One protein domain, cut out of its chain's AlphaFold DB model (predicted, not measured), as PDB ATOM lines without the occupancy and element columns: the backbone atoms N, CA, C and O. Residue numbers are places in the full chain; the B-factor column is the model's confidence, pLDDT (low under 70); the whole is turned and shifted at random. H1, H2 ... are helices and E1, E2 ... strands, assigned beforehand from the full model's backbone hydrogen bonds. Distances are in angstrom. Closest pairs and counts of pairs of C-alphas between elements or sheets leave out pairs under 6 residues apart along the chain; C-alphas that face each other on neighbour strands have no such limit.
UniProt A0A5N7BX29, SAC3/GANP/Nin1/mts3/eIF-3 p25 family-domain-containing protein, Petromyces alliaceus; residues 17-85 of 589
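What this domain is: This is residues 17 to 85 of the 589 residues of the protein "SAC3/GANP/Nin1/mts3/eIF-3 p25 family-domain-containing protein" of Petromyces alliaceus (UniProt A0A5N7BX29). A two-stranded hairpin, E1 and E2, makes one end of a loose, elongated shape; H1 and H2 lie toward the other end, H3 lies between, and unnamed residues 39 to 58 fold back toward H1 before reaching H3. The printed part has 69 residues, with named elements in the order H1, H2, H3, E1, E2; the sheet, E1 - E2, is antiparallel. The class is mixed, helices and strands, with under half of the residues in named elements; the radius of gyration of the C-alphas is 15.6 A, the spans 44 by 29 by 20 A.

Where its parts are: E1 is residues 71 to 74, 9.7 A; E2 is 81 to 84, 9.6 A, ending at C-alpha 84 (89.012, 103.154, 105.156). H3 is residues 59 to 65, H2 26 to 38, 18.3 A, and H1 17 to 22, from C-alpha 17 (53.927, 100.885, 102.572).

How they stand to each other: In the hairpin, N 73 and O 82 are 2.8 A apart, within hydrogen-bond range. H2 and H3 are only just apart, closest 8.4 A; H1 and H2 are apart. Every O i to N i+4 pair is within range in H1 and H2, 2 of 3 in H3.

The domain as a whole: The printed part has no cut. H2 to H3 is a long link. Residues 17 to 24, 40 to 52, 75 to 78 and 80 have pLDDT under 70.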
ATOM      1  N   TYR A  17      54.279  99.478 102.412       63.84
ATOM      2  CA  TYR A  17      53.927 100.885 102.572       63.84
ATOM      3  C   TYR A  17      55.117 101.717 103.068       63.84
ATOM      4  O   TYR A  17      55.433 102.752 102.484       63.84
ATOM      5  N   ILE A  18      55.835 101.244 104.096       59.62
ATOM      6  CA  ILE A  18      57.048 101.910 104.606       59.62
ATOM      7  C   ILE A  18      58.139 101.929 103.534       59.62
ATOM      8  O   ILE A  18      58.790 102.951 103.331       59.62
ATOM      9  N   SER A  19      58.330 100.808 102.837       56.44
ATOM     10  CA  SER A  19      59.270 100.704 101.726       56.44
ATOM     11  C   SER A  19      58.938 101.756 100.671       56.44
ATOM     12  O   SER A  19      59.809 102.546 100.328       56.44
ATOM     13  N   GLY A  20      57.683 101.847 100.226       64.62
ATOM     14  CA  GLY A  20      57.235 102.858  99.265       64.62
ATOM     15  C   GLY A  20      57.418 104.298  99.757       64.62
ATOM     16  O   GLY A  20      57.851 105.149  98.988       64.62
ATOM     17  N   PHE A  21      57.165 104.565 101.040       66.25
ATOM     18  CA  PHE A  21      57.343 105.890 101.641       66.25
ATOM     19  C   PHE A  21      58.818 106.319 101.745       66.25
ATOM     20  O   PHE A  21      59.133 107.496 101.596       66.25
ATOM     21  N   LEU A  22      59.726 105.370 101.989       65.31
ATOM     22  CA  LEU A  22      61.169 105.608 102.130       65.31
ATOM     23  C   LEU A  22      61.950 105.467 100.812       65.31
ATOM     24  O   LEU A  22      63.172 105.660 100.803       65.31
ATOM     25  N   HIS A  23      61.289 105.114  99.705       67.12
ATOM     26  CA  HIS A  23      61.953 105.014  98.409       67.12
ATOM     27  C   HIS A  23      62.473 106.392  97.967       67.12
ATOM     28  O   HIS A  23      61.739 107.383  98.027       67.12
ATOM     29  N   PRO A  24      63.728 106.482  97.488       69.12
ATOM     30  CA  PRO A  24      64.225 107.699  96.862       69.12
ATOM     31  C   PRO A  24      63.368 108.072  95.651       69.12
ATOM     32  O   PRO A  24      62.764 107.212  95.008       69.12
ATOM     33  N   SER A  25      63.355 109.355  95.288       77.25
ATOM     34  CA  SER A  25      62.674 109.777  94.065       77.25
ATOM     35  C   SER A  25      63.258 109.060  92.841       77.25
ATOM     36  O   SER A  25      64.468 108.846  92.747       77.25
ATOM     37  N   ASN A  26      62.409 108.733  91.863       78.06
ATOM     38  CA  ASN A  26      62.835 108.049  90.634       78.06
ATOM     39  C   ASN A  26      63.969 108.793  89.903       78.06
ATOM     40  O   ASN A  26      64.829 108.171  89.283       78.06
ATOM     41  N   VAL A  27      63.989 110.127  90.010       83.00
ATOM     42  CA  VAL A  27      65.059 110.975  89.471       83.00
ATOM     43  C   VAL A  27      66.374 110.721  90.210       83.00
ATOM     44  O   VAL A  27      67.379 110.458  89.562       83.00
ATOM     45  N   ALA A  28      66.368 110.725  91.548       80.38
ATOM     46  CA  ALA A  28      67.566 110.486  92.352       80.38
ATOM     47  C   ALA A  28      68.187 109.112  92.063       80.38
ATOM     48  O   ALA A  28      69.390 109.014  91.828       80.38
ATOM     49  N   SER A  29      67.363 108.062  92.014       79.50
ATOM     50  CA  SER A  29      67.825 106.701  91.719       79.50
ATOM     51  C   SER A  29      68.452 106.601  90.327       79.50
ATOM     52  O   SER A  29      69.520 106.013  90.178       79.50
ATOM     53  N   ARG A  30      67.833 107.216  89.312       82.69
ATOM     54  CA  ARG A  30      68.340 107.196  87.933       82.69
ATOM     55  C   ARG A  30      69.677 107.921  87.787       82.69
ATOM     56  O   ARG A  30      70.580 107.382  87.157       82.69
ATOM     57  N   GLU A  31      69.817 109.110  88.373       84.62
ATOM     58  CA  GLU A  31      71.067 109.882  88.302       84.62
ATOM     59  C   GLU A  31      72.221 109.157  89.012       84.62
ATOM     60  O   GLU A  31      73.337 109.091  88.493       84.62
ATOM     61  N   VAL A  32      71.956 108.544  90.173       83.00
ATOM     62  CA  VAL A  32      72.970 107.774  90.912       83.00
ATOM     63  C   VAL A  32      73.365 106.499  90.159       83.00
ATOM     64  O   VAL A  32      74.553 106.192  90.084       83.00
ATOM     65  N   LEU A  33      72.409 105.777  89.565       82.00
ATOM     66  CA  LEU A  33      72.700 104.586  88.759       82.00
ATOM     67  C   LEU A  33      73.497 104.934  87.497       82.00
ATOM     68  O   LEU A  33      74.524 104.312  87.249       82.00
ATOM     69  N   SER A  34      73.103 105.983  86.770       84.44
ATOM     70  CA  SER A  34      73.825 106.483  85.589       84.44
ATOM     71  C   SER A  34      75.278 106.861  85.913       84.44
ATOM     72  O   SER A  34      76.217 106.527  85.181       84.44
ATOM     73  N   TRP A  35      75.503 107.497  87.066       85.81
ATOM     74  CA  TRP A  35      76.848 107.808  87.548       85.81
ATOM     75  C   TRP A  35      77.684 106.547  87.835       85.81
ATOM     76  O   TRP A  35      78.859 106.488  87.460       85.81
ATOM     77  N   LEU A  36      77.090 105.523  88.455       82.12
ATOM     78  CA  LEU A  36      77.764 104.252  88.750       82.12
ATOM     79  C   LEU A  36      78.028 103.409  87.487       82.12
ATOM     80  O   LEU A  36      79.075 102.763  87.389       82.12
ATOM     81  N   GLU A  37      77.129 103.458  86.505       81.19
ATOM     82  CA  GLU A  37      77.299 102.835  85.185       81.19
ATOM     83  C   GLU A  37      78.440 103.492  84.403       81.19
ATOM     84  O   GLU A  37      79.319 102.798  83.886       81.19
ATOM     85  N   THR A  38      78.504 104.828  84.405       80.69
ATOM     86  CA  THR A  38      79.617 105.597  83.813       80.69
ATOM     87  C   THR A  38      80.952 105.219  84.456       80.69
ATOM     88  O   THR A  38      81.993 105.161  83.800       80.69
ATOM     89  N   ALA A  39      80.928 104.896  85.747       77.56
ATOM     90  CA  ALA A  39      82.084 104.413  86.479       77.56
ATOM     91  C   ALA A  39      82.464 102.946  86.181       77.56
ATOM     92  O   ALA A  39      83.450 102.474  86.743       77.56
ATOM     93  N   GLN A  40      81.753 102.231  85.293       69.19
ATOM     94  CA  GLN A  40      81.993 100.841  84.864       69.19
ATOM     95  C   GLN A  40      81.925  99.786  85.991       69.19
ATOM     96  O   GLN A  40      82.597  98.752  85.926       69.19
ATOM     97  N   VAL A  41      81.196 100.036  87.075       68.12
ATOM     98  CA  VAL A  41      81.026  99.047  88.153       68.12
ATOM     99  C   VAL A  41      80.051  97.950  87.690       68.12
ATOM    100  O   VAL A  41      78.991  98.265  87.161       68.12
ATOM    101  N   SER A  42      80.406  96.666  87.852       54.81
ATOM    102  CA  SER A  42      79.563  95.538  87.422       54.81
ATOM    103  C   SER A  42      78.230  95.521  88.179       54.81
ATOM    104  O   SER A  42      78.194  95.448  89.404       54.81
ATOM    105  N   THR A  43      77.139  95.572  87.422       51.75
ATOM    106  CA  THR A  43      75.739  95.739  87.848       51.75
ATOM    107  C   THR A  43      75.076  94.461  88.388       51.75
ATOM    108  O   THR A  43      73.868  94.423  88.605       51.75
ATOM    109  N   THR A  44      75.837  93.388  88.614       47.28
ATOM    110  CA  THR A  44      75.317  92.024  88.822       47.28
ATOM    111  C   THR A  44      74.926  91.659  90.258       47.28
ATOM    112  O   THR A  44      74.566  90.514  90.514       47.28
ATOM    113  N   SER A  45      74.924  92.598  91.205       43.91
ATOM    114  CA  SER A  45      74.417  92.337  92.561       43.91
ATOM    115  C   SER A  45      73.769  93.576  93.180       43.91
ATOM    116  O   SER A  45      74.186  94.046  94.239       43.91
ATOM    117  N   PHE A  46      72.761  94.135  92.509       49.53
ATOM    118  CA  PHE A  46      71.914  95.161  93.109       49.53
ATOM    119  C   PHE A  46      70.933  94.522  94.094       49.53
ATOM    120  O   PHE A  46      69.917  93.952  93.705       49.53
ATOM    121  N   GLY A  47      71.213  94.651  95.387       46.94
ATOM    122  CA  GLY A  47      70.170  94.573  96.403       46.94
ATOM    123  C   GLY A  47      69.579  95.963  96.603       46.94
ATOM    124  O   GLY A  47      70.122  96.734  97.387       46.94
ATOM    125  N   SER A  48      68.492  96.320  95.910       49.81
ATOM    126  CA  SER A  48      67.728  97.520  96.270       49.81
ATOM    127  C   SER A  48      66.904  97.186  97.510       49.81
ATOM    128  O   SER A  48      65.838  96.570  97.433       49.81
ATOM    129  N   HIS A  49      67.437  97.491  98.684       51.19
ATOM    130  CA  HIS A  49      66.688  97.392  99.930       51.19
ATOM    131  C   HIS A  49      66.448  98.808 100.433       51.19
ATOM    132  O   HIS A  49      67.349  99.452 100.970       51.19
ATOM    133  N   ALA A  50      65.217  99.283 100.230       57.22
ATOM    134  CA  ALA A  50      64.795 100.638 100.569       57.22
ATOM    135  C   ALA A  50      65.680 101.709  99.895       57.22
ATOM    136  O   ALA A  50      65.698 101.810  98.672       57.22
ATOM    137  N   SER A  51      66.406 102.505 100.681       63.06
ATOM    138  CA  SER A  51      67.130 103.704 100.234       63.06
ATOM    139  C   SER A  51      68.643 103.496 100.027       63.06
ATOM    140  O   SER A  51      69.370 104.475  99.859       63.06
ATOM    141  N   TRP A  52      69.143 102.253 100.062       69.75
ATOM    142  CA  TRP A  52      70.571 101.933  99.908       69.75
ATOM    143  C   TRP A  52      70.877 101.259  98.567       69.75
ATOM    144  O   TRP A  52      70.145 100.375  98.125       69.75
ATOM    145  N   ILE A  53      72.003 101.641  97.958       73.88
ATOM    146  CA  ILE A  53      72.573 100.985  96.775       73.88
ATOM    147  C   ILE A  53      73.913 100.372  97.184       73.88
ATOM    148  O   ILE A  53      74.828 101.088  97.594       73.88
ATOM    149  N   THR A  54      74.026  99.049  97.074       73.56
ATOM    150  CA  THR A  54      75.245  98.300  97.401       73.56
ATOM    151  C   THR A  54      75.862  97.731  96.133       73.56
ATOM    152  O   THR A  54      75.162  97.177  95.290       73.56
ATOM    153  N   PHE A  55      77.180  97.861  96.001       74.50
ATOM    154  CA  PHE A  55      77.941  97.291  94.896       74.50
ATOM    155  C   PHE A  55      79.344  96.898  95.359       74.50
ATOM    156  O   PHE A  55      79.861  97.436  96.338       74.50
ATOM    157  N   THR A  56      79.978  95.989  94.618       77.06
ATOM    158  CA  THR A  56      81.361  95.563  94.863       77.06
ATOM    159  C   THR A  56      82.264  96.109  93.761       77.06
ATOM    160  O   THR A  56      81.970  95.950  92.579       77.06
ATOM    161  N   ALA A  57      83.368  96.761  94.132       78.25
ATOM    162  CA  ALA A  57      84.338  97.302  93.182       78.25
ATOM    163  C   ALA A  57      85.782  97.145  93.692       78.25
ATOM    164  O   ALA A  57      86.011  97.212  94.901       78.25
ATOM    165  N   PRO A  58      86.776  96.997  92.793       83.62
ATOM    166  CA  PRO A  58      88.186  97.056  93.172       83.62
ATOM    167  C   PRO A  58      88.550  98.405  93.810       83.62
ATOM    168  O   PRO A  58      88.083  99.453  93.356       83.62
ATOM    169  N   VAL A  59      89.450  98.398  94.801       82.62
ATOM    170  CA  VAL A  59      89.910  99.614  95.508       82.62
ATOM    171  C   VAL A  59      90.434 100.666  94.528       82.62
ATOM    172  O   VAL A  59      90.020 101.819  94.584       82.62
ATOM    173  N   SER A  60      91.232 100.248  93.542       84.25
ATOM    174  CA  SER A  60      91.781 101.121  92.492       84.25
ATOM    175  C   SER A  60      90.715 101.866  91.681       84.25
ATOM    176  O   SER A  60      90.973 102.930  91.115       84.25
ATOM    177  N   LYS A  61      89.507 101.308  91.605       84.44
ATOM    178  CA  LYS A  61      88.359 101.894  90.920       84.44
ATOM    179  C   LYS A  61      87.578 102.814  91.850       84.44
ATOM    180  O   LYS A  61      87.258 103.933  91.463       84.44
ATOM    181  N   ALA A  62      87.354 102.390  93.092       82.94
ATOM    182  CA  ALA A  62      86.707 103.204  94.117       82.94
ATOM    183  C   ALA A  62      87.484 104.508  94.406       82.94
ATOM    184  O   ALA A  62      86.877 105.569  94.534       82.94
ATOM    185  N   GLU A  63      88.820 104.465  94.418       87.44
ATOM    186  CA  GLU A  63      89.670 105.660  94.560       87.44
ATOM    187  C   GLU A  63      89.436 106.689  93.449       87.44
ATOM    188  O   GLU A  63      89.388 107.892  93.715       87.44
ATOM    189  N   LYS A  64      89.227 106.220  92.211       86.19
ATOM    190  CA  LYS A  64      88.937 107.079  91.053       86.19
ATOM    191  C   LYS A  64      87.537 107.683  91.130       86.19
ATOM    192  O   LYS A  64      87.387 108.880  90.899       86.19
ATOM    193  N   ILE A  65      86.534 106.877  91.481       86.69
ATOM    194  CA  ILE A  65      85.125 107.298  91.556       86.69
ATOM    195  C   ILE A  65      84.929 108.367  92.633       86.69
ATOM    196  O   ILE A  65      84.325 109.407  92.380       86.69
ATOM    197  N   TYR A  66      85.472 108.125  93.827       84.94
ATOM    198  CA  TYR A  66      85.264 108.973  95.001       84.94
ATOM    199  C   TYR A  66      86.371 110.015  95.217       84.94
ATOM    200  O   TYR A  66      86.401 110.676  96.262       84.94
ATOM    201  N   LYS A  67      87.316 110.129  94.267       87.06
ATOM    202  CA  LYS A  67      88.518 110.981  94.352       87.06
ATOM    203  C   LYS A  67      89.154 110.905  95.742       87.06
ATOM    204  O   LYS A  67      89.351 111.908  96.431       87.06
ATOM    205  N   THR A  68      89.401 109.679  96.182       87.31
ATOM    206  CA  THR A  68      89.861 109.373  97.532       87.31
ATOM    207  C   THR A  68      91.060 108.440  97.502       87.31
ATOM    208  O   THR A  68      91.378 107.868  96.465       87.31
ATOM    209  N   ARG A  69      91.738 108.312  98.643       86.12
ATOM    210  CA  ARG A  69      92.763 107.296  98.864       86.12
ATOM    211  C   ARG A  69      92.309 106.391  99.986       86.12
ATOM    212  O   ARG A  69      91.955 106.882 101.062       86.12
ATOM    213  N   PHE A  70      92.318 105.095  99.725       86.12
ATOM    214  CA  PHE A  70      92.060 104.101 100.744       86.12
ATOM    215  C   PHE A  70      93.362 103.746 101.446       86.12
ATOM    216  O   PHE A  70      94.400 103.542 100.825       86.12
ATOM    217  N   TYR A  71      93.286 103.678 102.767       85.62
ATOM    218  CA  TYR A  71      94.376 103.233 103.609       85.62
ATOM    219  C   TYR A  71      93.928 102.018 104.399       85.62
ATOM    220  O   TYR A  71      92.755 101.866 104.761       85.62
ATOM    221  N   THR A  72      94.900 101.169 104.676       83.62
ATOM    222  CA  THR A  72      94.752 100.022 105.551       83.62
ATOM    223  C   THR A  72      94.977 100.495 106.981       83.62
ATOM    224  O   THR A  72      96.074 100.929 107.327       83.62
ATOM    225  N   PHE A  73      93.933 100.455 107.804       76.88
ATOM    226  CA  PHE A  73      94.009 100.789 109.221       76.88
ATOM    227  C   PHE A  73      94.028  99.505 110.034       76.88
ATOM    228  O   PHE A  73      93.145  98.661 109.892       76.88
ATOM    229  N   GLU A  74      95.016  99.386 110.909       78.06
ATOM    230  CA  GLU A  74      95.102  98.303 111.879       78.06
ATOM    231  C   GLU A  74      94.608  98.810 113.235       78.06
ATOM    232  O   GLU A  74      95.114  99.796 113.782       78.06
ATOM    233  N   HIS A  75      93.607  98.140 113.800       65.62
ATOM    234  CA  HIS A  75      93.182  98.423 115.161       65.62
ATOM    235  C   HIS A  75      94.217  97.878 116.158       65.62
ATOM    236  O   HIS A  75      94.448  96.673 116.229       65.62
ATOM    237  N   LYS A  76      94.818  98.763 116.969       67.19
ATOM    238  CA  LYS A  76      95.967  98.439 117.842       67.19
ATOM    239  C   LYS A  76      95.757  97.230 118.767       67.19
ATOM    240  O   LYS A  76      96.725  96.530 119.043       67.19
ATOM    241  N   LYS A  77      94.527  97.009 119.259       48.47
ATOM    242  CA  LYS A  77      94.196  95.905 120.180       48.47
ATOM    243  C   LYS A  77      93.743  94.631 119.467       48.47
ATOM    244  O   LYS A  77      94.299  93.578 119.724       48.47
ATOM    245  N   SER A  78      92.745  94.725 118.587       55.97
ATOM    246  CA  SER A  78      92.155  93.535 117.945       55.97
ATOM    247  C   SER A  78      92.911  93.066 116.706       55.97
ATOM    248  O   SER A  78      92.512  92.078 116.103       55.97
ATOM    249  N   LYS A  79      93.929  93.816 116.258       72.12
ATOM    250  CA  LYS A  79      94.672  93.569 115.011       72.12
ATOM    251  C   LYS A  79      93.797  93.515 113.756       72.12
ATOM    252  O   LYS A  79      94.282  93.197 112.677       72.12
ATOM    253  N   ALA A  80      92.525  93.899 113.879       64.81
ATOM    254  CA  ALA A  80      91.588  93.946 112.776       64.81
ATOM    255  C   ALA A  80      92.066  94.966 111.747       64.81
ATOM    256  O   ALA A  80      92.321  96.131 112.070       64.81
ATOM    257  N   ILE A  81      92.160  94.502 110.508       72.94
ATOM    258  CA  ILE A  81      92.576  95.301 109.372       72.94
ATOM    259  C   ILE A  81      91.318  95.772 108.650       72.94
ATOM    260  O   ILE A  81      90.536  94.965 108.152       72.94
ATOM    261  N   VAL A  82      91.115  97.086 108.590       74.62
ATOM    262  CA  VAL A  82      89.989  97.695 107.875       74.62
ATOM    263  C   VAL A  82      90.490  98.670 106.822       74.62
ATOM    264  O   VAL A  82      91.364  99.497 107.074       74.62
ATOM    265  N   VAL A  83      89.904  98.599 105.629       79.44
ATOM    266  CA  VAL A  83      90.188  99.545 104.547       79.44
ATOM    267  C   VAL A  83      89.239 100.731 104.689       79.44
ATOM    268  O   VAL A  83      88.017 100.579 104.625       79.44
ATOM    269  N   ARG A  84      89.788 101.922 104.939       79.44
ATOM    270  CA  ARG A  84      89.012 103.154 105.156       79.44
ATOM    271  C   ARG A  84      89.634 104.335 104.433       79.44
ATOM    272  O   ARG A  84      90.768 104.284 103.967       79.44
ATOM    273  N   THR A  85      88.883 105.424 104.375       81.69
ATOM    274  CA  THR A  85      89.378 106.724 103.937       81.69
ATOM    275  C   THR A  85      88.998 107.800 104.949       81.69
ATOM    276  O   THR A  85      87.968 107.696 105.612       81.69
TER     277      THR A  85